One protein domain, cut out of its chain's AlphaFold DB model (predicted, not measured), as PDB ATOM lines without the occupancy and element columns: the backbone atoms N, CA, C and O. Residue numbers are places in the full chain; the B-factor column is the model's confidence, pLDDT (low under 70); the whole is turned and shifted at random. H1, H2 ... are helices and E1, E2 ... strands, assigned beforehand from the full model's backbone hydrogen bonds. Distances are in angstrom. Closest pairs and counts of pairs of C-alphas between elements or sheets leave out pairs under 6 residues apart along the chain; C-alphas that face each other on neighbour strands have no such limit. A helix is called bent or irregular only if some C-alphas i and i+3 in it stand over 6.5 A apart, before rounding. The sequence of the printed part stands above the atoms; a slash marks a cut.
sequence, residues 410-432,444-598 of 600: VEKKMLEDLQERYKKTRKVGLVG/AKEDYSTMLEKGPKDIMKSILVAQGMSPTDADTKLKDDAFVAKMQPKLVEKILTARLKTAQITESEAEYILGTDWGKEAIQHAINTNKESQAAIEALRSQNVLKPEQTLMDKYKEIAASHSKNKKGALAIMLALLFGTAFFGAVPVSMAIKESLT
ATOM      1  N   VAL A 410      64.487  83.242  45.134       88.25
ATOM      2  CA  VAL A 410      63.671  84.453  44.991       88.25
ATOM      3  C   VAL A 410      62.202  84.117  45.232       88.25
ATOM      4  O   VAL A 410      61.537  84.796  46.015       88.25
ATOM      5  N   GLU A 411      61.707  83.037  44.628       90.12
ATOM      6  CA  GLU A 411      60.348  82.541  44.877       90.12
ATOM      7  C   GLU A 411      60.145  82.174  46.344       90.12
ATOM      8  O   GLU A 411      59.141  82.558  46.948       90.12
ATOM      9  N   LYS A 412      61.122  81.485  46.940       89.62
ATOM     10  CA  LYS A 412      61.065  81.082  48.342       89.62
ATOM     11  C   LYS A 412      60.946  82.286  49.273       89.62
ATOM     12  O   LYS A 412      60.039  82.318  50.101       89.62
ATOM     13  N   LYS A 413      61.800  83.300  49.105       87.56
ATOM     14  CA  LYS A 413      61.727  84.524  49.915       87.56
ATOM     15  C   LYS A 413      60.409  85.270  49.707       87.56
ATOM     16  O   LYS A 413      59.835  85.791  50.658       87.56
ATOM     17  N   MET A 414      59.898  85.328  48.479       90.12
ATOM     18  CA  MET A 414      58.606  85.955  48.188       90.12
ATOM     19  C   MET A 414      57.451  85.226  48.904       90.12
ATOM     20  O   MET A 414      56.580  85.878  49.476       90.12
ATOM     21  N   LEU A 415      57.459  83.889  48.942       90.00
ATOM     22  CA  LEU A 415      56.491  83.101  49.716       90.00
ATOM     23  C   LEU A 415      56.632  83.324  51.234       90.00
ATOM     24  O   LEU A 415      55.619  83.437  51.927       90.00
ATOM     25  N   GLU A 416      57.862  83.419  51.746       88.81
ATOM     26  CA  GLU A 416      58.143  83.748  53.152       88.81
ATOM     27  C   GLU A 416      57.595  85.140  53.524       88.81
ATOM     28  O   GLU A 416      56.941  85.284  54.559       88.81
ATOM     29  N   ASP A 417      57.759  86.149  52.658       89.94
ATOM     30  CA  ASP A 417      57.143  87.470  52.857       89.94
ATOM     31  C   ASP A 417      55.617  87.372  52.854       89.94
ATOM     32  O   ASP A 417      54.986  87.822  53.802       89.94
ATOM     33  N   LEU A 418      55.003  86.696  51.875       87.56
ATOM     34  CA  LEU A 418      53.545  86.503  51.828       87.56
ATOM     35  C   LEU A 418      52.979  85.833  53.093       87.56
ATOM     36  O   LEU A 418      51.835  86.103  53.489       87.56
ATOM     37  N   GLN A 419      53.754  84.958  53.735       84.44
ATOM     38  CA  GLN A 419      53.369  84.318  54.990       84.44
ATOM     39  C   GLN A 419      53.312  85.317  56.161       84.44
ATOM     40  O   GLN A 419      52.396  85.228  56.990       84.44
ATOM     41  N   GLU A 420      54.237  86.278  56.211       85.94
ATOM     42  CA  GLU A 420      54.445  87.197  57.341       85.94
ATOM     43  C   GLU A 420      53.971  88.644  57.089       85.94
ATOM     44  O   GLU A 420      53.818  89.408  58.039       85.94
ATOM     45  N   ARG A 421      53.652  89.021  55.844       86.56
ATOM     46  CA  ARG A 421      53.478  90.409  55.363       86.56
ATOM     47  C   ARG A 421      52.577  91.303  56.209       86.56
ATOM     48  O   ARG A 421      52.846  92.488  56.377       86.56
ATOM     49  N   TYR A 422      51.484  90.740  56.721       86.94
ATOM     50  CA  TYR A 422      50.485  91.465  57.509       86.94
ATOM     51  C   TYR A 422      50.489  91.078  58.984       86.94
ATOM     52  O   TYR A 422      49.533  91.396  59.688       86.94
ATOM     53  N   LYS A 423      51.514  90.374  59.468       82.88
ATOM     54  CA  LYS A 423      51.647  90.039  60.885       82.88
ATOM     55  C   LYS A 423      52.417  91.145  61.592       82.88
ATOM     56  O   LYS A 423      53.578  91.412  61.303       82.88
ATOM     57  N   LYS A 424      51.774  91.765  62.574       77.88
ATOM     58  CA  LYS A 424      52.373  92.760  63.454       77.88
ATOM     59  C   LYS A 424      52.453  92.202  64.860       77.88
ATOM     60  O   LYS A 424      51.439  91.965  65.507       77.88
ATOM     61  N   THR A 425      53.668  92.022  65.362       71.88
ATOM     62  CA  THR A 425      53.857  91.590  66.747       71.88
ATOM     63  C   THR A 425      53.768  92.799  67.673       71.88
ATOM     64  O   THR A 425      54.632  93.677  67.643       71.88
ATOM     65  N   ARG A 426      52.733  92.855  68.513       59.72
ATOM     66  CA  ARG A 426      52.552  93.898  69.522       59.72
ATOM     67  C   ARG A 426      52.909  93.359  70.900       59.72
ATOM     68  O   ARG A 426      52.392  92.334  71.331       59.72
ATOM     69  N   LYS A 427      53.785  94.061  71.619       55.19
ATOM     70  CA  LYS A 427      54.038  93.783  73.038       55.19
ATOM     71  C   LYS A 427      52.942  94.447  73.874       55.19
ATOM     72  O   LYS A 427      52.746  95.656  73.769       55.19
ATOM     73  N   VAL A 428      52.237  93.670  74.692       43.91
ATOM     74  CA  VAL A 428      51.137  94.132  75.554       43.91
ATOM     75  C   VAL A 428      51.540  94.005  77.032       43.91
ATOM     76  O   VAL A 428      52.078  92.976  77.453       43.91
ATOM     77  N   GLY A 429      51.281  95.062  77.815       42.72
ATOM     78  CA  GLY A 429      51.556  95.172  79.260       42.72
ATOM     79  C   GLY A 429      52.776  96.038  79.617       42.72
ATOM     80  O   GLY A 429      53.669  96.223  78.792       42.72
ATOM     81  N   LEU A 430      52.837  96.527  80.868       39.91
ATOM     82  CA  LEU A 430      53.854  97.474  81.381       39.91
ATOM     83  C   LEU A 430      55.320  97.006  81.231       39.91
ATOM     84  O   LEU A 430      56.235  97.808  81.364       39.91
ATOM     85  N   VAL A 431      55.549  95.718  80.953       40.59
ATOM     86  CA  VAL A 431      56.889  95.107  80.820       40.59
ATOM     87  C   VAL A 431      57.015  94.262  79.536       40.59
ATOM     88  O   VAL A 431      57.931  93.461  79.394       40.59
ATOM     89  N   GLY A 432      56.076  94.380  78.585       40.56
ATOM     90  CA  GLY A 432      56.164  93.721  77.273       40.56
ATOM     91  C   GLY A 432      56.288  92.186  77.285       40.56
ATOM     92  O   GLY A 432      56.833  91.619  76.339       40.56
ATOM     93  N   ALA A 444      48.151  96.510  55.095       89.25
ATOM     94  CA  ALA A 444      47.059  95.989  54.270       89.25
ATOM     95  C   ALA A 444      46.376  97.094  53.444       89.25
ATOM     96  O   ALA A 444      46.075  96.887  52.272       89.25
ATOM     97  N   LYS A 445      46.157  98.281  54.030       90.88
ATOM     98  CA  LYS A 445      45.601  99.441  53.317       90.88
ATOM     99  C   LYS A 445      46.566  99.979  52.259       90.88
ATOM    100  O   LYS A 445      46.130 100.241  51.146       90.88
ATOM    101  N   GLU A 446      47.839 100.143  52.605       92.81
ATOM    102  CA  GLU A 446      48.879 100.649  51.701       92.81
ATOM    103  C   GLU A 446      49.029  99.761  50.461       92.81
ATOM    104  O   GLU A 446      48.970 100.250  49.333       92.81
ATOM    105  N   ASP A 447      49.175  98.451  50.668       93.81
ATOM    106  CA  ASP A 447      49.306  97.497  49.569       93.81
ATOM    107  C   ASP A 447      48.027  97.444  48.729       93.81
ATOM    108  O   ASP A 447      48.106  97.414  47.508       93.81
ATOM    109  N   TYR A 448      46.844  97.486  49.351       92.56
ATOM    110  CA  TYR A 448      45.578  97.515  48.617       92.56
ATOM    111  C   TYR A 448      45.453  98.758  47.725       92.56
ATOM    112  O   TYR A 448      45.159  98.629  46.538       92.56
ATOM    113  N   SER A 449      45.734  99.951  48.257       90.19
ATOM    114  CA  SER A 449      45.729 101.191  47.470       90.19
ATOM    115  C   SER A 449      46.763 101.150  46.345       90.19
ATOM    116  O   SER A 449      46.439 101.466  45.203       90.19
ATOM    117  N   THR A 450      47.976 100.666  46.626       93.06
ATOM    118  CA  THR A 450      49.031 100.514  45.610       93.06
ATOM    119  C   THR A 450      48.613  99.541  44.506       93.06
ATOM    120  O   THR A 450      48.848  99.808  43.330       93.06
ATOM    121  N   MET A 451      47.955  98.435  44.864       94.38
ATOM    122  CA  MET A 451      47.459  97.443  43.910       94.38
ATOM    123  C   MET A 451      46.420  98.045  42.963       94.38
ATOM    124  O   MET A 451      46.454  97.746  41.774       94.38
ATOM    125  N   LEU A 452      45.520  98.895  43.469       89.69
ATOM    126  CA  LEU A 452      44.509  99.565  42.646       89.69
ATOM    127  C   LEU A 452      45.096 100.681  41.769       89.69
ATOM    128  O   LEU A 452      44.646 100.862  40.643       89.69
ATOM    129  N   GLU A 453      46.087 101.425  42.264       89.75
ATOM    130  CA  GLU A 453      46.665 102.571  41.547       89.75
ATOM    131  C   GLU A 453      47.719 102.174  40.507       89.75
ATOM    132  O   GLU A 453      47.765 102.747  39.420       89.75
ATOM    133  N   LYS A 454      48.596 101.224  40.852       90.38
ATOM    134  CA  LYS A 454      49.795 100.878  40.066       90.38
ATOM    135  C   LYS A 454      49.839  99.414  39.630       90.38
ATOM    136  O   LYS A 454      50.594  99.047  38.735       90.38
ATOM    137  N   GLY A 455      48.988  98.575  40.216       90.12
ATOM    138  CA  GLY A 455      48.946  97.143  39.955       90.12
ATOM    139  C   GLY A 455      49.827  96.325  40.910       90.12
ATOM    140  O   GLY A 455      50.698  96.849  41.608       90.12
ATOM    141  N   PRO A 456      49.631  94.996  40.953       92.94
ATOM    142  CA  PRO A 456      50.322  94.122  41.902       92.94
ATOM    143  C   PRO A 456      51.832  93.992  41.652       92.94
ATOM    144  O   PRO A 456      52.571  93.671  42.583       92.94
ATOM    145  N   LYS A 457      52.324  94.268  40.433       92.81
ATOM    146  CA  LYS A 457      53.763  94.201  40.114       92.81
ATOM    147  C   LYS A 457      54.593  95.205  40.922       92.81
ATOM    148  O   LYS A 457      55.698  94.856  41.329       92.81
ATOM    149  N   ASP A 458      54.067  96.393  41.228       93.50
ATOM    150  CA  ASP A 458      54.756  97.374  42.084       93.50
ATOM    151  C   ASP A 458      54.973  96.854  43.508       93.50
ATOM    152  O   ASP A 458      56.020  97.073  44.121       93.50
ATOM    153  N   ILE A 459      54.010  96.095  44.023       94.31
ATOM    154  CA  ILE A 459      54.101  95.485  45.351       94.31
ATOM    155  C   ILE A 459      55.107  94.335  45.323       94.31
ATOM    156  O   ILE A 459      55.948  94.238  46.215       94.31
ATOM    157  N   MET A 460      55.083  93.506  44.273       94.31
ATOM    158  CA  MET A 460      56.104  92.472  44.070       94.31
ATOM    159  C   MET A 460      57.508  93.084  43.992       94.31
ATOM    160  O   MET A 460      58.424  92.589  44.641       94.31
ATOM    161  N   LYS A 461      57.675  94.201  43.272       93.81
ATOM    162  CA  LYS A 461      58.941  94.942  43.210       93.81
ATOM    163  C   LYS A 461      59.383  95.407  44.594       93.81
ATOM    164  O   LYS A 461      60.533  95.195  44.968       93.81
ATOM    165  N   SER A 462      58.470  96.006  45.362       91.31
ATOM    166  CA  SER A 462      58.729  96.437  46.738       91.31
ATOM    167  C   SER A 462      59.207  95.280  47.622       91.31
ATOM    168  O   SER A 462      60.157  95.467  48.381       91.31
ATOM    169  N   ILE A 463      58.601  94.095  47.492       92.12
ATOM    170  CA  ILE A 463      59.010  92.891  48.230       92.12
ATOM    171  C   ILE A 463      60.421  92.464  47.835       92.12
ATOM    172  O   ILE A 463      61.281  92.311  48.700       92.12
ATOM    173  N   LEU A 464      60.682  92.321  46.535       92.50
ATOM    174  CA  LEU A 464      61.987  91.896  46.024       92.50
ATOM    175  C   LEU A 464      63.106  92.847  46.472       92.50
ATOM    176  O   LEU A 464      64.161  92.399  46.928       92.50
ATOM    177  N   VAL A 465      62.861  94.157  46.407       92.06
ATOM    178  CA  VAL A 465      63.823  95.177  46.847       92.06
ATOM    179  C   VAL A 465      64.052  95.115  48.359       92.06
ATOM    180  O   VAL A 465      65.199  95.130  48.803       92.06
ATOM    181  N   ALA A 466      62.992  94.968  49.162       88.38
ATOM    182  CA  ALA A 466      63.117  94.807  50.614       88.38
ATOM    183  C   ALA A 466      63.908  93.544  51.009       88.38
ATOM    184  O   ALA A 466      64.544  93.507  52.061       88.38
ATOM    185  N   GLN A 467      63.921  92.529  50.143       86.75
ATOM    186  CA  GLN A 467      64.664  91.278  50.316       86.75
ATOM    187  C   GLN A 467      66.131  91.339  49.853       86.75
ATOM    188  O   GLN A 467      66.823  90.309  49.866       86.75
ATOM    189  N   GLY A 468      66.609  92.529  49.470       85.19
ATOM    190  CA  GLY A 468      68.000  92.807  49.109       85.19
ATOM    191  C   GLY A 468      68.301  92.775  47.608       85.19
ATOM    192  O   GLY A 468      69.470  92.844  47.237       85.19
ATOM    193  N   MET A 469      67.287  92.662  46.744       91.75
ATOM    194  CA  MET A 469      67.461  92.758  45.291       91.75
ATOM    195  C   MET A 469      67.609  94.225  44.861       91.75
ATOM    196  O   MET A 469      66.931  95.105  45.396       91.75
ATOM    197  N   SER A 470      68.472  94.518  43.882       92.50
ATOM    198  CA  SER A 470      68.538  95.874  43.330       92.50
ATOM    199  C   SER A 470      67.231  96.218  42.588       92.50
ATOM    200  O   SER A 470      66.577  95.317  42.055       92.50
ATOM    201  N   PRO A 471      66.831  97.502  42.496       90.88
ATOM    202  CA  PRO A 471      65.630  97.885  41.749       90.88
ATOM    203  C   PRO A 471      65.627  97.393  40.292       90.88
ATOM    204  O   PRO A 471      64.578  97.002  39.785       90.88
ATOM    205  N   THR A 472      66.793  97.376  39.642       91.69
ATOM    206  CA  THR A 472      66.965  96.940  38.249       91.69
ATOM    207  C   THR A 472      66.850  95.422  38.094       91.69
ATOM    208  O   THR A 472      66.222  94.945  37.145       91.69
ATOM    209  N   ASP A 473      67.398  94.653  39.035       90.94
ATOM    210  CA  ASP A 473      67.258  93.192  39.030       90.94
ATOM    211  C   ASP A 473      65.811  92.782  39.321       90.94
ATOM    212  O   ASP A 473      65.289  91.867  38.684       90.94
ATOM    213  N   ALA A 474      65.127  93.511  40.212       90.94
ATOM    214  CA  ALA A 474      63.708  93.306  40.487       90.94
ATOM    215  C   ALA A 474      62.851  93.566  39.241       90.94
ATOM    216  O   ALA A 474      62.010  92.738  38.895       90.94
ATOM    217  N   ASP A 475      63.108  94.657  38.511       90.69
ATOM    218  CA  ASP A 475      62.439  94.929  37.230       90.69
ATOM    219  C   ASP A 475      62.706  93.836  36.190       90.69
ATOM    220  O   ASP A 475      61.827  93.503  35.396       90.69
ATOM    221  N   THR A 476      63.906  93.256  36.196       92.06
ATOM    222  CA  THR A 476      64.263  92.154  35.296       92.06
ATOM    223  C   THR A 476      63.517  90.875  35.669       92.06
ATOM    224  O   THR A 476      62.938  90.234  34.794       92.06
ATOM    225  N   LYS A 477      63.439  90.528  36.959       90.38
ATOM    226  CA  LYS A 477      62.696  89.348  37.425       90.38
ATOM    227  C   LYS A 477      61.186  89.485  37.211       90.38
ATOM    228  O   LYS A 477      60.520  88.497  36.943       90.38
ATOM    229  N   LEU A 478      60.632  90.695  37.244       91.94
ATOM    230  CA  LEU A 478      59.209  90.939  36.955       91.94
ATOM    231  C   LEU A 478      58.837  90.867  35.461       91.94
ATOM    232  O   LEU A 478      57.655  91.006  35.120       91.94
ATOM    233  N   LYS A 479      59.823  90.648  34.579       92.38
ATOM    234  CA  LYS A 479      59.626  90.283  33.165       92.38
ATOM    235  C   LYS A 479      59.609  88.768  32.932       92.38
ATOM    236  O   LYS A 479      59.326  88.344  31.821       92.38
ATOM    237  N   ASP A 480      59.938  87.966  33.945       92.38
ATOM    238  CA  ASP A 480      59.815  86.508  33.895       92.38
ATOM    239  C   ASP A 480      58.339  86.128  34.076       92.38
ATOM    240  O   ASP A 480      57.802  86.157  35.188       92.38
ATOM    241  N   ASP A 481      57.673  85.810  32.966       89.44
ATOM    242  CA  ASP A 481      56.243  85.488  32.951       89.44
ATOM    243  C   ASP A 481      55.912  84.280  33.835       89.44
ATOM    244  O   ASP A 481      54.859  84.267  34.473       89.44
ATOM    245  N   ALA A 482      56.815  83.299  33.952       89.50
ATOM    246  CA  ALA A 482      56.599  82.133  34.806       89.50
ATOM    247  C   ALA A 482      56.608  82.522  36.293       89.50
ATOM    248  O   ALA A 482      55.730  82.106  37.055       89.50
ATOM    249  N   PHE A 483      57.553  83.377  36.693       91.50
ATOM    250  CA  PHE A 483      57.608  83.916  38.053       91.50
ATOM    251  C   PHE A 483      56.366  84.754  38.384       91.50
ATOM    252  O   PHE A 483      55.752  84.577  39.441       91.50
ATOM    253  N   VAL A 484      55.971  85.655  37.478       91.00
ATOM    254  CA  VAL A 484      54.800  86.522  37.675       91.00
ATOM    255  C   VAL A 484      53.520  85.694  37.765       91.00
ATOM    256  O   VAL A 484      52.782  85.862  38.734       91.00
ATOM    257  N   ALA A 485      53.289  84.764  36.834       87.75
ATOM    258  CA  ALA A 485      52.098  83.914  36.820       87.75
ATOM    259  C   ALA A 485      51.973  83.045  38.084       87.75
ATOM    260  O   ALA A 485      50.868  82.762  38.545       87.75
ATOM    261  N   LYS A 486      53.100  82.643  38.685       88.25
ATOM    262  CA  LYS A 486      53.108  81.853  39.924       88.25
ATOM    263  C   LYS A 486      52.834  82.701  41.170       88.25
ATOM    264  O   LYS A 486      52.072  82.285  42.045       88.25
ATOM    265  N   MET A 487      53.462  83.873  41.275       90.62
ATOM    266  CA  MET A 487      53.480  84.656  42.519       90.62
ATOM    267  C   MET A 487      52.398  85.736  42.592       90.62
ATOM    268  O   MET A 487      51.892  86.021  43.682       90.62
ATOM    269  N   GLN A 488      52.021  86.335  41.462       91.88
ATOM    270  CA  GLN A 488      51.055  87.434  41.428       91.88
ATOM    271  C   GLN A 488      49.662  87.027  41.942       91.88
ATOM    272  O   GLN A 488      49.149  87.746  42.805       91.88
ATOM    273  N   PRO A 489      49.066  85.885  41.533       88.62
ATOM    274  CA  PRO A 489      47.741  85.492  42.018       88.62
ATOM    275  C   PRO A 489      47.701  85.308  43.542       88.62
ATOM    276  O   PRO A 489      46.769  85.767  44.200       88.62
ATOM    277  N   LYS A 490      48.760  84.724  44.121       87.38
ATOM    278  CA  LYS A 490      48.901  84.506  45.572       87.38
ATOM    279  C   LYS A 490      49.002  85.821  46.341       87.38
ATOM    280  O   LYS A 490      48.385  85.973  47.395       87.38
ATOM    281  N   LEU A 491      49.776  86.776  45.818       90.50
ATOM    282  CA  LEU A 491      49.907  88.105  46.414       90.50
ATOM    283  C   LEU A 491      48.573  88.851  46.400       90.50
ATOM    284  O   LEU A 491      48.163  89.381  47.431       90.50
ATOM    285  N   VAL A 492      47.888  88.867  45.257       89.62
ATOM    286  CA  VAL A 492      46.589  89.537  45.114       89.62
ATOM    287  C   VAL A 492      45.561  88.915  46.058       89.62
ATOM    288  O   VAL A 492      44.911  89.643  46.808       89.62
ATOM    289  N   GLU A 493      45.456  87.583  46.099       84.06
ATOM    290  CA  GLU A 493      44.572  86.875  47.033       84.06
ATOM    291  C   GLU A 493      44.870  87.277  48.486       84.06
ATOM    292  O   GLU A 493      43.949  87.587  49.249       84.06
ATOM    293  N   LYS A 494      46.154  87.359  48.866       84.88
ATOM    294  CA  LYS A 494      46.579  87.774  50.210       84.88
ATOM    295  C   LYS A 494      46.199  89.223  50.528       84.88
ATOM    296  O   LYS A 494      45.726  89.480  51.636       84.88
ATOM    297  N   ILE A 495      46.382  90.152  49.587       88.44
ATOM    298  CA  ILE A 495      46.019  91.571  49.743       88.44
ATOM    299  C   ILE A 495      44.506  91.711  49.919       88.44
ATOM    300  O   ILE A 495      44.060  92.347  50.875       88.44
ATOM    301  N   LEU A 496      43.712  91.092  49.040       84.88
ATOM    302  CA  LEU A 496      42.247  91.134  49.112       84.88
ATOM    303  C   LEU A 496      41.747  90.516  50.420       84.88
ATOM    304  O   LEU A 496      40.895  91.091  51.100       84.88
ATOM    305  N   THR A 497      42.355  89.402  50.832       78.88
ATOM    306  CA  THR A 497      42.067  88.746  52.110       78.88
ATOM    307  C   THR A 497      42.366  89.650  53.297       78.88
ATOM    308  O   THR A 497      41.565  89.770  54.228       78.88
ATOM    309  N   ALA A 498      43.515  90.321  53.274       82.56
ATOM    310  CA  ALA A 498      43.897  91.237  54.332       82.56
ATOM    311  C   ALA A 498      43.002  92.484  54.370       82.56
ATOM    312  O   ALA A 498      42.637  92.946  55.457       82.56
ATOM    313  N   ARG A 499      42.617  93.003  53.200       85.19
ATOM    314  CA  ARG A 499      41.709  94.140  53.074       85.19
ATOM    315  C   ARG A 499      40.356  93.823  53.693       85.19
ATOM    316  O   ARG A 499      39.957  94.553  54.589       85.19
ATOM    317  N   LEU A 500      39.728  92.709  53.322       78.00
ATOM    318  CA  LEU A 500      38.398  92.324  53.815       78.00
ATOM    319  C   LEU A 500      38.334  92.144  55.341       78.00
ATOM    320  O   LEU A 500      37.311  92.416  55.959       78.00
ATOM    321  N   LYS A 501      39.442  91.759  55.984       75.62
ATOM    322  CA  LYS A 501      39.538  91.713  57.457       75.62
ATOM    323  C   LYS A 501      39.588  93.083  58.126       75.62
ATOM    324  O   LYS A 501      39.326  93.204  59.320       75.62
ATOM    325  N   THR A 502      40.019  94.103  57.396       77.94
ATOM    326  CA  THR A 502      40.397  95.395  57.974       77.94
ATOM    327  C   THR A 502      39.500  96.536  57.524       77.94
ATOM    328  O   THR A 502      39.413  97.532  58.243       77.94
ATOM    329  N   ALA A 503      38.834  96.399  56.377       80.19
ATOM    330  CA  ALA A 503      37.930  97.378  55.797       80.19
ATOM    331  C   ALA A 503      37.095  96.767  54.657       80.19
ATOM    332  O   ALA A 503      37.390  95.689  54.146       80.19
ATOM    333  N   GLN A 504      36.077  97.507  54.222       81.81
ATOM    334  CA  GLN A 504      35.237  97.125  53.092       81.81
ATOM    335  C   GLN A 504      35.949  97.332  51.740       81.81
ATOM    336  O   GLN A 504      36.859  98.162  51.600       81.81
ATOM    337  N   ILE A 505      35.488  96.560  50.757       82.88
ATOM    338  CA  ILE A 505      35.742  96.707  49.317       82.88
ATOM    339  C   ILE A 505      34.439  97.198  48.674       82.88
ATOM    340  O   ILE A 505      33.379  96.589  48.824       82.88
ATOM    341  N   THR A 506      34.497  98.318  47.976       82.06
ATOM    342  CA  THR A 506      33.330  98.890  47.303       82.06
ATOM    343  C   THR A 506      32.951  98.082  46.061       82.06
ATOM    344  O   THR A 506      33.773  97.381  45.471       82.06
ATOM    345  N   GLU A 507      31.701  98.213  45.621       78.81
ATOM    346  CA  GLU A 507      31.209  97.559  44.402       78.81
ATOM    347  C   GLU A 507      32.029  97.958  43.160       78.81
ATOM    348  O   GLU A 507      32.384  97.108  42.347       78.81
ATOM    349  N   SER A 508      32.403  99.238  43.047       79.62
ATOM    350  CA  SER A 508      33.233  99.748  41.946       79.62
ATOM    351  C   SER A 508      34.663  99.203  41.979       79.62
ATOM    352  O   SER A 508      35.231  98.912  40.929       79.62
ATOM    353  N   GLU A 509      35.260  99.048  43.165       85.56
ATOM    354  CA  GLU A 509      36.578  98.414  43.299       85.56
ATOM    355  C   GLU A 509      36.508  96.934  42.912       85.56
ATOM    356  O   GLU A 509      37.389  96.445  42.207       85.56
ATOM    357  N   ALA A 510      35.452  96.227  43.325       80.31
ATOM    358  CA  ALA A 510      35.251  94.831  42.958       80.31
ATOM    359  C   ALA A 510      35.101  94.657  41.439       80.31
ATOM    360  O   ALA A 510      35.766  93.805  40.849       80.31
ATOM    361  N   GLU A 511      34.285  95.501  40.803       78.31
ATOM    362  CA  GLU A 511      34.122  95.561  39.347       78.31
ATOM    363  C   GLU A 511      35.460  95.817  38.639       78.31
ATOM    364  O   GLU A 511      35.809  95.100  37.699       78.31
ATOM    365  N   TYR A 512      36.239  96.790  39.123       84.56
ATOM    366  CA  TYR A 512      37.560  97.098  38.580       84.56
ATOM    367  C   TYR A 512      38.499  95.889  38.655       84.56
ATOM    368  O   TYR A 512      39.030  95.463  37.629       84.56
ATOM    369  N   ILE A 513      38.656  95.291  39.839       84.62
ATOM    370  CA  ILE A 513      39.521  94.121  40.060       84.62
ATOM    371  C   ILE A 513      39.119  92.976  39.119       84.62
ATOM    372  O   ILE A 513      39.977  92.419  38.437       84.62
ATOM    373  N   LEU A 514      37.825  92.660  39.020       77.88
ATOM    374  CA  LEU A 514      37.299  91.617  38.128       77.88
ATOM    375  C   LEU A 514      37.534  91.922  36.638       77.88
ATOM    376  O   LEU A 514      37.637  91.001  35.822       77.88
ATOM    377  N   GLY A 515      37.620  93.203  36.274       77.06
ATOM    378  CA  GLY A 515      37.948  93.661  34.926       77.06
ATOM    379  C   GLY A 515      39.411  93.428  34.539       77.06
ATOM    380  O   GLY A 515      39.701  93.190  33.362       77.06
ATOM    381  N   THR A 516      40.323  93.423  35.511       85.44
ATOM    382  CA  THR A 516      41.764  93.218  35.285       85.44
ATOM    383  C   THR A 516      42.140  91.748  35.097       85.44
ATOM    384  O   THR A 516      41.454  90.846  35.576       85.44
ATOM    385  N   ASP A 517      43.249  91.486  34.403       85.00
ATOM    386  CA  ASP A 517      43.731  90.113  34.193       85.00
ATOM    387  C   ASP A 517      44.292  89.504  35.480       85.00
ATOM    388  O   ASP A 517      43.920  88.392  35.848       85.00
ATOM    389  N   TRP A 518      45.047  90.285  36.254       86.38
ATOM    390  CA  TRP A 518      45.568  89.849  37.550       86.38
ATOM    391  C   TRP A 518      44.457  89.521  38.561       86.38
ATOM    392  O   TRP A 518      44.595  88.592  39.357       86.38
ATOM    393  N   GLY A 519      43.335  90.249  38.540       82.44
ATOM    394  CA  GLY A 519      42.197  89.969  39.416       82.44
ATOM    395  C   GLY A 519      41.474  88.677  39.035       82.44
ATOM    396  O   GLY A 519      41.119  87.888  39.914       82.44
ATOM    397  N   LYS A 520      41.318  88.410  37.730       79.69
ATOM    398  CA  LYS A 520      40.767  87.142  37.215       79.69
ATOM    399  C   LYS A 520      41.634  85.957  37.626       79.69
ATOM    400  O   LYS A 520      41.108  84.963  38.122       79.69
ATOM    401  N   GLU A 521      42.947  86.074  37.450       83.44
ATOM    402  CA  GLU A 521      43.899  85.022  37.808       83.44
ATOM    403  C   GLU A 521      43.892  84.733  39.311       83.44
ATOM    404  O   GLU A 521      43.885  83.569  39.707       83.44
ATOM    405  N   ALA A 522      43.817  85.766  40.156       82.06
ATOM    406  CA  ALA A 522      43.725  85.604  41.607       82.06
ATOM    407  C   ALA A 522      42.450  84.865  42.037       82.06
ATOM    408  O   ALA A 522      42.502  83.961  42.870       82.06
ATOM    409  N   ILE A 523      41.306  85.197  41.439       76.62
ATOM    410  CA  ILE A 523      40.039  84.513  41.729       76.62
ATOM    411  C   ILE A 523      40.076  83.070  41.228       76.62
ATOM    412  O   ILE A 523      39.641  82.163  41.937       76.62
ATOM    413  N   GLN A 524      40.641  82.829  40.044       78.25
ATOM    414  CA  GLN A 524      40.807  81.475  39.525       78.25
ATOM    415  C   GLN A 524      41.764  80.646  40.390       78.25
ATOM    416  O   GLN A 524      41.503  79.470  40.643       78.25
ATOM    417  N   HIS A 525      42.840  81.250  40.893       79.19
ATOM    418  CA  HIS A 525      43.744  80.619  41.850       79.19
ATOM    419  C   HIS A 525      43.013  80.256  43.151       79.19
ATOM    420  O   HIS A 525      43.109  79.113  43.606       79.19
ATOM    421  N   ALA A 526      42.218  81.172  43.710       74.12
ATOM    422  CA  ALA A 526      41.412  80.915  44.904       74.12
ATOM    423  C   ALA A 526      40.392  79.778  44.686       74.12
ATOM    424  O   ALA A 526      40.247  78.894  45.530       74.12
ATOM    425  N   ILE A 527      39.736  79.733  43.518       73.50
ATOM    426  CA  ILE A 527      38.866  78.614  43.118       73.50
ATOM    427  C   ILE A 527      39.655  77.302  43.096       73.50
ATOM    428  O   ILE A 527      39.223  76.301  43.661       73.50
ATOM    429  N   ASN A 528      40.815  77.287  42.445       75.62
ATOM    430  CA  ASN A 528      41.587  76.063  42.232       75.62
ATOM    431  C   ASN A 528      42.182  75.504  43.532       75.62
ATOM    432  O   ASN A 528      42.396  74.298  43.643       75.62
ATOM    433  N   THR A 529      42.431  76.361  44.517       71.44
ATOM    434  CA  THR A 529      43.014  75.974  45.808       71.44
ATOM    435  C   THR A 529      41.960  75.640  46.869       71.44
ATOM    436  O   THR A 529      42.270  74.948  47.845       71.44
ATOM    437  N   ASN A 530      40.699  76.041  46.669       69.88
ATOM    438  CA  ASN A 530      39.606  75.802  47.607       69.88
ATOM    439  C   ASN A 530      38.556  74.807  47.068       69.88
ATOM    440  O   ASN A 530      37.731  75.133  46.216       69.88
ATOM    441  N   LYS A 531      38.517  73.600  47.655       69.88
ATOM    442  CA  LYS A 531      37.542  72.542  47.320       69.88
ATOM    443  C   LYS A 531      36.078  72.978  47.461       69.88
ATOM    444  O   LYS A 531      35.234  72.500  46.711       69.88
ATOM    445  N   GLU A 532      35.761  73.865  48.399       68.00
ATOM    446  CA  GLU A 532      34.388  74.350  48.586       68.00
ATOM    447  C   GLU A 532      33.994  75.335  47.479       68.00
ATOM    448  O   GLU A 532      32.864  75.295  46.996       68.00
ATOM    449  N   SER A 533      34.940  76.153  47.008       68.31
ATOM    450  CA  SER A 533      34.760  77.001  45.820       68.31
ATOM    451  C   SER A 533      34.592  76.165  44.552       68.31
ATOM    452  O   SER A 533      33.722  76.466  43.736       68.31
ATOM    453  N   GLN A 534      35.329  75.059  44.414       74.62
ATOM    454  CA  GLN A 534      35.127  74.102  43.316       74.62
ATOM    455  C   GLN A 534      33.731  73.470  43.361       74.62
ATOM    456  O   GLN A 534      33.038  73.437  42.345       74.62
ATOM    457  N   ALA A 535      33.289  73.023  44.539       73.31
ATOM    458  CA  ALA A 535      31.956  72.456  44.723       73.31
ATOM    459  C   ALA A 535      30.840  73.477  44.435       73.31
ATOM    460  O   ALA A 535      29.818  73.114  43.856       73.31
ATOM    461  N   ALA A 536      31.035  74.754  44.787       70.19
ATOM    462  CA  ALA A 536      30.077  75.819  44.485       70.19
ATOM    463  C   ALA A 536      29.941  76.052  42.972       70.19
ATOM    464  O   ALA A 536      28.826  76.189  42.466       70.19
ATOM    465  N   ILE A 537      31.056  76.043  42.235       76.31
ATOM    466  CA  ILE A 537      31.040  76.139  40.768       76.31
ATOM    467  C   ILE A 537      30.354  74.923  40.145       76.31
ATOM    468  O   ILE A 537      29.547  75.078  39.228       76.31
ATOM    469  N   GLU A 538      30.614  73.723  40.659       78.88
ATOM    470  CA  GLU A 538      29.964  72.510  40.164       78.88
ATOM    471  C   GLU A 538      28.453  72.518  40.433       78.88
ATOM    472  O   GLU A 538      27.653  72.149  39.570       78.88
ATOM    473  N   ALA A 539      28.030  73.046  41.584       75.88
ATOM    474  CA  ALA A 539      26.619  73.270  41.870       75.88
ATOM    475  C   ALA A 539      25.982  74.242  40.863       75.88
ATOM    476  O   ALA A 539      24.898  73.959  40.352       75.88
ATOM    477  N   LEU A 540      26.651  75.342  40.503       76.38
ATOM    478  CA  LEU A 540      26.149  76.265  39.475       76.38
ATOM    479  C   LEU A 540      26.013  75.600  38.096       76.38
ATOM    480  O   LEU A 540      25.058  75.893  37.370       76.38
ATOM    481  N   ARG A 541      26.929  74.685  37.746       82.81
ATOM    482  CA  ARG A 541      26.840  73.888  36.513       82.81
ATOM    483  C   ARG A 541      25.651  72.935  36.541       82.81
ATOM    484  O   ARG A 541      24.853  72.928  35.610       82.81
ATOM    485  N   SER A 542      25.471  72.210  37.645       80.31
ATOM    486  CA  SER A 542      24.326  71.303  37.836       80.31
ATOM    487  C   SER A 542      22.971  72.021  37.764       80.31
ATOM    488  O   SER A 542      21.974  71.445  37.341       80.31
ATOM    489  N   GLN A 543      22.938  73.304  38.132       76.00
ATOM    490  CA  GLN A 543      21.755  74.164  38.071       76.00
ATOM    491  C   GLN A 543      21.575  74.878  36.719       76.00
ATOM    492  O   GLN A 543      20.703  75.743  36.611       76.00
ATOM    493  N   ASN A 544      22.383  74.551  35.702       77.94
ATOM    494  CA  ASN A 544      22.402  75.188  34.378       77.94
ATOM    495  C   ASN A 544      22.643  76.712  34.398       77.94
ATOM    496  O   ASN A 544      22.309  77.411  33.441       77.94
ATOM    497  N   VAL A 545      23.240  77.240  35.471       74.94
ATOM    498  CA  VAL A 545      23.643  78.655  35.564       74.94
ATOM    499  C   VAL A 545      24.959  78.875  34.814       74.94
ATOM    500  O   VAL A 545      25.133  79.886  34.134       74.94
ATOM    501  N   LEU A 546      25.865  77.898  34.910       79.81
ATOM    502  CA  LEU A 546      27.148  77.847  34.215       79.81
ATOM    503  C   LEU A 546      27.156  76.688  33.218       79.81
ATOM    504  O   LEU A 546      26.837  75.556  33.575       79.81
ATOM    505  N   LYS A 547      27.541  76.951  31.967       81.44
ATOM    506  CA  LYS A 547      27.778  75.873  30.994       81.44
ATOM    507  C   LYS A 547      29.051  75.093  31.378       81.44
ATOM    508  O   LYS A 547      29.936  75.688  31.992       81.44
ATOM    509  N   PRO A 548      29.192  73.806  30.998       76.69
ATOM    510  CA  PRO A 548      30.338  72.972  31.390       76.69
ATOM    511  C   PRO A 548      31.712  73.598  31.106       76.69
ATOM    512  O   PRO A 548      32.614  73.503  31.933       76.69
ATOM    513  N   GLU A 549      31.844  74.295  29.976       79.81
ATOM    514  CA  GLU A 549      33.099  74.915  29.522       79.81
ATOM    515  C   GLU A 549      33.220  76.404  29.877       79.81
ATOM    516  O   GLU A 549      34.264  77.014  29.669       79.81
ATOM    517  N   GLN A 550      32.159  77.009  30.414       79.50
ATOM    518  CA  GLN A 550      32.137  78.431  30.737       79.50
ATOM    519  C   GLN A 550      32.789  78.661  32.105       79.50
ATOM    520  O   GLN A 550      32.454  77.979  33.079       79.50
ATOM    521  N   THR A 551      33.700  79.632  32.207       77.06
ATOM    522  CA  THR A 551      34.201  80.066  33.518       77.06
ATOM    523  C   THR A 551      33.192  80.989  34.195       77.06
ATOM    524  O   THR A 551      32.351  81.625  33.555       77.06
ATOM    525  N   LEU A 552      33.290  81.115  35.517       73.44
ATOM    526  CA  LEU A 552      32.439  82.028  36.280       73.44
ATOM    527  C   LEU A 552      32.626  83.488  35.830       73.44
ATOM    528  O   LEU A 552      31.663  84.250  35.772       73.44
ATOM    529  N   MET A 553      33.843  83.840  35.408       74.31
ATOM    530  CA  MET A 553      34.167  85.152  34.850       74.31
ATOM    531  C   MET A 553      33.579  85.355  33.451       74.31
ATOM    532  O   MET A 553      33.124  86.456  33.146       74.31
ATOM    533  N   ASP A 554      33.537  84.317  32.615       76.56
ATOM    534  CA  ASP A 554      32.871  84.389  31.308       76.56
ATOM    535  C   ASP A 554      31.372  84.611  31.476       76.56
ATOM    536  O   ASP A 554      30.781  85.415  30.755       76.56
ATOM    537  N   LYS A 555      30.759  83.944  32.462       75.94
ATOM    538  CA  LYS A 555      29.345  84.149  32.777       75.94
ATOM    539  C   LYS A 555      29.092  85.554  33.313       75.94
ATOM    540  O   LYS A 555      28.207  86.236  32.811       75.94
ATOM    541  N   TYR A 556      29.908  86.023  34.256       73.81
ATOM    542  CA  TYR A 556      29.823  87.393  34.764       73.81
ATOM    543  C   TYR A 556      29.932  88.434  33.639       73.81
ATOM    544  O   TYR A 556      29.120  89.351  33.582       73.81
ATOM    545  N   LYS A 557      30.875  88.273  32.702       74.38
ATOM    546  CA  LYS A 557      31.025  89.179  31.550       74.38
ATOM    547  C   LYS A 557      29.817  89.164  30.618       74.38
ATOM    548  O   LYS A 557      29.410  90.229  30.168       74.38
ATOM    549  N   GLU A 558      29.256  87.989  30.335       74.31
ATOM    550  CA  GLU A 558      28.034  87.844  29.529       74.31
ATOM    551  C   GLU A 558      26.897  88.702  30.108       74.31
ATOM    552  O   GLU A 558      26.238  89.440  29.378       74.31
ATOM    553  N   ILE A 559      26.730  88.667  31.431       69.44
ATOM    554  CA  ILE A 559      25.674  89.389  32.153       69.44
ATOM    555  C   ILE A 559      26.006  90.874  32.325       69.44
ATOM    556  O   ILE A 559      25.141  91.729  32.157       69.44
ATOM    557  N   ALA A 560      27.259  91.217  32.622       67.31
ATOM    558  CA  ALA A 560      27.699  92.608  32.717       67.31
ATOM    559  C   ALA A 560      27.578  93.336  31.364       67.31
ATOM    560  O   ALA A 560      27.275  94.527  31.322       67.31
ATOM    561  N   ALA A 561      27.763  92.618  30.250       68.38
ATOM    562  CA  ALA A 561      27.549  93.147  28.907       68.38
ATOM    563  C   ALA A 561      26.061  93.369  28.584       68.38
ATOM    564  O   ALA A 561      25.738  94.303  27.850       68.38
ATOM    565  N   SER A 562      25.151  92.554  29.133       63.62
ATOM    566  CA  SER A 562      23.701  92.747  28.972       63.62
ATOM    567  C   SER A 562      23.116  93.772  29.950       63.62
ATOM    568  O   SER A 562      22.100  94.399  29.646       63.62
ATOM    569  N   HIS A 563      23.765  93.981  31.099       61.59
ATOM    570  CA  HIS A 563      23.306  94.856  32.174       61.59
ATOM    571  C   HIS A 563      24.447  95.749  32.671       61.59
ATOM    572  O   HIS A 563      25.241  95.362  33.528       61.59
ATOM    573  N   SER A 564      24.477  97.001  32.202       53.09
ATOM    574  CA  SER A 564      25.528  97.999  32.487       53.09
ATOM    575  C   SER A 564      25.666  98.434  33.962       53.09
ATOM    576  O   SER A 564      26.355  99.414  34.250       53.09
ATOM    577  N   LYS A 565      24.994  97.760  34.908       58.19
ATOM    578  CA  LYS A 565      24.868  98.169  36.317       58.19
ATOM    579  C   LYS A 565      25.043  97.050  37.353       58.19
ATOM    580  O   LYS A 565      24.830  97.320  38.533       58.19
ATOM    581  N   ASN A 566      25.450  95.833  36.984       66.00
ATOM    582  CA  ASN A 566      25.551  94.721  37.945       66.00
ATOM    583  C   ASN A 566      26.830  94.762  38.825       66.00
ATOM    584  O   ASN A 566      27.618  93.817  38.882       66.00
ATOM    585  N   LYS A 567      27.051  95.888  39.517       68.69
ATOM    586  CA  LYS A 567      28.227  96.124  40.375       68.69
ATOM    587  C   LYS A 567      28.158  95.357  41.698       68.69
ATOM    588  O   LYS A 567      29.179  94.898  42.209       68.69
ATOM    589  N   LYS A 568      26.942  95.147  42.214       70.62
ATOM    590  CA  LYS A 568      26.690  94.275  43.369       70.62
ATOM    591  C   LYS A 568      27.080  92.833  43.092       70.62
ATOM    592  O   LYS A 568      27.689  92.201  43.954       70.62
ATOM    593  N   GLY A 569      26.815  92.335  41.885       69.94
ATOM    594  CA  GLY A 569      27.170  90.970  41.537       69.94
ATOM    595  C   GLY A 569      28.670  90.723  41.455       69.94
ATOM    596  O   GLY A 569      29.138  89.681  41.913       69.94
ATOM    597  N   ALA A 570      29.433  91.717  40.994       72.50
ATOM    598  CA  ALA A 570      30.891  91.711  41.066       72.50
ATOM    599  C   ALA A 570      31.387  91.498  42.507       72.50
ATOM    600  O   ALA A 570      32.186  90.600  42.791       72.50
ATOM    601  N   LEU A 571      30.869  92.302  43.436       75.19
ATOM    602  CA  LEU A 571      31.233  92.210  44.843       75.19
ATOM    603  C   LEU A 571      30.824  90.861  45.456       75.19
ATOM    604  O   LEU A 571      31.642  90.223  46.118       75.19
ATOM    605  N   ALA A 572      29.601  90.395  45.187       70.69
ATOM    606  CA  ALA A 572      29.094  89.115  45.679       70.69
ATOM    607  C   ALA A 572      29.959  87.935  45.215       70.69
ATOM    608  O   ALA A 572      30.336  87.104  46.034       70.69
ATOM    609  N   ILE A 573      30.327  87.887  43.929       73.25
ATOM    610  CA  ILE A 573      31.179  86.836  43.348       73.25
ATOM    611  C   ILE A 573      32.566  86.829  43.990       73.25
ATOM    612  O   ILE A 573      33.071  85.773  44.375       73.25
ATOM    613  N   MET A 574      33.180  88.005  44.128       75.88
ATOM    614  CA  MET A 574      34.502  88.125  44.733       75.88
ATOM    615  C   MET A 574      34.488  87.658  46.194       75.88
ATOM    616  O   MET A 574      35.319  86.840  46.588       75.88
ATOM    617  N   LEU A 575      33.525  88.135  46.987       71.81
ATOM    618  CA  LEU A 575      33.383  87.755  48.393       71.81
ATOM    619  C   LEU A 575      33.071  86.264  48.545       71.81
ATOM    620  O   LEU A 575      33.683  85.592  49.372       71.81
ATOM    621  N   ALA A 576      32.164  85.738  47.725       66.62
ATOM    622  CA  ALA A 576      31.778  84.334  47.683       66.62
ATOM    623  C   ALA A 576      32.972  83.392  47.482       66.62
ATOM    624  O   ALA A 576      33.111  82.405  48.205       66.62
ATOM    625  N   LEU A 577      33.833  83.704  46.515       69.81
ATOM    626  CA  LEU A 577      34.922  82.824  46.093       69.81
ATOM    627  C   LEU A 577      36.187  82.969  46.942       69.81
ATOM    628  O   LEU A 577      36.901  81.980  47.115       69.81
ATOM    629  N   LEU A 578      36.443  84.165  47.482       67.50
ATOM    630  CA  LEU A 578      37.584  84.423  48.362       67.50
ATOM    631  C   LEU A 578      37.303  84.045  49.829       67.50
ATOM    632  O   LEU A 578      38.232  83.673  50.538       67.50
ATOM    633  N   PHE A 579      36.047  84.132  50.293       63.00
ATOM    634  CA  PHE A 579      35.688  83.949  51.712       63.00
ATOM    635  C   PHE A 579      34.377  83.208  51.964       63.00
ATOM    636  O   PHE A 579      34.271  82.467  52.943       63.00
ATOM    637  N   GLY A 580      33.365  83.434  51.127       56.84
ATOM    638  CA  GLY A 580      32.005  82.971  51.374       56.84
ATOM    639  C   GLY A 580      31.910  81.458  51.492       56.84
ATOM    640  O   GLY A 580      31.148  80.972  52.319       56.84
ATOM    641  N   THR A 581      32.709  80.703  50.736       58.88
ATOM    642  CA  THR A 581      32.679  79.233  50.779       58.88
ATOM    643  C   THR A 581      33.130  78.657  52.115       58.88
ATOM    644  O   THR A 581      32.423  77.806  52.649       58.88
ATOM    645  N   ALA A 582      34.178  79.223  52.720       55.59
ATOM    646  CA  ALA A 582      34.656  78.831  54.050       55.59
ATOM    647  C   ALA A 582      33.657  79.157  55.177       55.59
ATOM    648  O   ALA A 582      33.734  78.593  56.270       55.59
ATOM    649  N   PHE A 583      32.739  80.093  54.927       58.72
ATOM    650  CA  PHE A 583      31.859  80.670  55.938       58.72
ATOM    651  C   PHE A 583      30.413  80.168  55.855       58.72
ATOM    652  O   PHE A 583      29.786  79.874  56.874       58.72
ATOM    653  N   PHE A 584      29.875  80.115  54.640       58.84
ATOM    654  CA  PHE A 584      28.484  79.792  54.335       58.84
ATOM    655  C   PHE A 584      28.343  78.435  53.635       58.84
ATOM    656  O   PHE A 584      27.225  77.979  53.415       58.84
ATOM    657  N   GLY A 585      29.453  77.770  53.303       60.25
ATOM    658  CA  GLY A 585      29.451  76.528  52.540       60.25
ATOM    659  C   GLY A 585      29.153  76.748  51.055       60.25
ATOM    660  O   GLY A 585      28.750  77.821  50.611       60.25
ATOM    661  N   ALA A 586      29.349  75.705  50.252       61.88
ATOM    662  CA  ALA A 586      29.255  75.805  48.795       61.88
ATOM    663  C   ALA A 586      27.842  76.147  48.283       61.88
ATOM    664  O   ALA A 586      27.693  76.877  47.305       61.88
ATOM    665  N   VAL A 587      26.795  75.632  48.935       63.25
ATOM    666  CA  VAL A 587      25.412  75.726  48.438       63.25
ATOM    667  C   VAL A 587      24.832  77.142  48.575       63.25
ATOM    668  O   VAL A 587      24.413  77.686  47.552       63.25
ATOM    669  N   PRO A 588      24.842  77.798  49.749       62.50
ATOM    670  CA  PRO A 588      24.335  79.169  49.871       62.50
ATOM    671  C   PRO A 588      25.137  80.169  49.043       62.50
ATOM    672  O   PRO A 588      24.584  81.074  48.426       62.50
ATOM    673  N   VAL A 589      26.445  79.944  48.943       63.19
ATOM    674  CA  VAL A 589      27.329  80.745  48.100       63.19
ATOM    675  C   VAL A 589      26.983  80.580  46.624       63.19
ATOM    676  O   VAL A 589      26.918  81.569  45.902       63.19
ATOM    677  N   SER A 590      26.673  79.359  46.176       66.12
ATOM    678  CA  SER A 590      26.170  79.135  44.819       66.12
ATOM    679  C   SER A 590      24.827  79.830  44.575       66.12
ATOM    680  O   SER A 590      24.608  80.333  43.481       66.12
ATOM    681  N   MET A 591      23.943  79.930  45.576       69.94
ATOM    682  CA  MET A 591      22.677  80.663  45.442       69.94
ATOM    683  C   MET A 591      22.904  82.171  45.332       69.94
ATOM    684  O   MET A 591      22.318  82.796  44.455       69.94
ATOM    685  N   ALA A 592      23.794  82.735  46.150       68.50
ATOM    686  CA  ALA A 592      24.164  84.147  46.077       68.50
ATOM    687  C   ALA A 592      24.854  84.503  44.756       68.50
ATOM    688  O   ALA A 592      24.529  85.513  44.140       68.50
ATOM    689  N   ILE A 593      25.762  83.643  44.280       69.06
ATOM    690  CA  ILE A 593      26.371  83.793  42.954       69.06
ATOM    691  C   ILE A 593      25.308  83.652  41.858       69.06
ATOM    692  O   ILE A 593      25.315  84.386  40.880       69.06
ATOM    693  N   LYS A 594      24.385  82.700  41.979       74.19
ATOM    694  CA  LYS A 594      23.322  82.518  40.990       74.19
ATOM    695  C   LYS A 594      22.429  83.743  40.906       74.19
ATOM    696  O   LYS A 594      22.155  84.190  39.800       74.19
ATOM    697  N   GLU A 595      21.985  84.270  42.040       74.12
ATOM    698  CA  GLU A 595      21.187  85.493  42.109       74.12
ATOM    699  C   GLU A 595      21.926  86.651  41.448       74.12
ATOM    700  O   GLU A 595      21.409  87.252  40.509       74.12
ATOM    701  N   SER A 596      23.180  86.878  41.836       70.19
ATOM    702  CA  SER A 596      23.973  87.946  41.241       70.19
ATOM    703  C   SER A 596      24.227  87.760  39.747       70.19
ATOM    704  O   SER A 596      24.433  88.738  39.037       70.19
ATOM    705  N   LEU A 597      24.185  86.523  39.248       70.19
ATOM    706  CA  LEU A 597      24.288  86.207  37.826       70.19
ATOM    707  C   LEU A 597      22.923  86.152  37.102       70.19
ATOM    708  O   LEU A 597      22.879  85.891  35.901       70.19
ATOM    709  N   THR A 598      21.797  86.344  37.788       66.81
ATOM    710  CA  THR A 598      20.453  86.231  37.184       66.81
ATOM    711  C   THR A 598      19.556  87.445  37.407       66.81
ATOM    712  O   THR A 598      18.506  87.515  36.762       66.81
TER     713      THR A 598
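This is residues 410 to 432 and 444 to 598 of the 600 residues of an uncharacterized protein of Candidatus Levybacteria bacterium RIFCSPHIGHO2_01_FULL_36_15 (UniProt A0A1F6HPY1). A long helix, H5, stands between two groups of helices: H1, H2 and H3, with H4 beyond H3, on one side, and H6 to H11 on the other. After H1, residues 423 to 432, with the strand E1, stick out as an arm. The printed part has 178 residues with eleven named helices and one named strand, in the order H1, E1, then H2 to H11; E1 pairs with no named strand. The domain is mostly helix and compact, with a radius of gyration of the C-alphas of 17.9 A, and the C-alphas span 53 by 47 by 29 A.

H5, residues 481 to 502, has a kink of 28 degrees near residue 488 and is only just irregular, with C-alphas 486 and 489 6.8 A apart. H1, residues 410 to 420, touches H5 at a shallow tilt of 7 degrees, the same way; the closest C-alphas, of Leu 418 and Leu 491, are 6.7 A apart. H2, residues 444 to 454, touches residues 495 to 502 of H5 alone, closest at the C-alphas of Ala 444 and Ala 498, 5.7 A. H3, residues 456 to 466, touches residues 488 to 492 of H5 alone, about perpendicular at 84 degrees, closest at the C-alphas of Pro 456 and Val 492, 6.7 A. H4, residues 471 to 477, touches H3, closest at the C-alphas of Lys 461 and Ala 474, 5.7 A. H7, residues 517 to 529, touches residues 488 to 493 of H5 alone, about perpendicular at 81 degrees, closest at the C-alphas of Pro 489 and Ala 522, 4.0 A. H10, residues 567 to 584, has a kink of 62 degrees near residue 578 and is irregular, with C-alphas 578 and 581 7.5 A apart. H6, residues 507 to 515, touches residues 567 to 574 of H10 alone, closest at the C-alphas of Ala 510 and Leu 571, 5.2 A. H10 and H11, residues 586 to 596, form a helical hairpin at 5 degrees. H8, residues 531 to 542, touches H11, closest at the C-alphas of Ala 536 and Ala 586, 4.4 A. H9, residues 552 to 562, touches no helix. Every O i to N i+4 pair is within hydrogen-bond range in the helices other than H5, 16 of 18, and H10, 12 of 14.

H1 begins at C-alpha 410, (63.671, 84.453, 44.991). H5 is 31.2 A long, H10 21.5 A and H7 18.3 A; E1, residues 423 to 428, is 15.2 A. H11 ends at C-alpha 596, (23.973, 87.946, 41.241).

The C-alphas of Val 431 and Ser 562, the two farthest apart, are 61.6 A apart. Residues 433 to 443 are not printed, and C-alphas 432 and 444 are 24.8 A apart across the cut. Of the links that are printed whole, none is long. Mean pLDDT of the printed part is 78.6; 40 residues are under 70, among them 426 to 432 and 576 to 593.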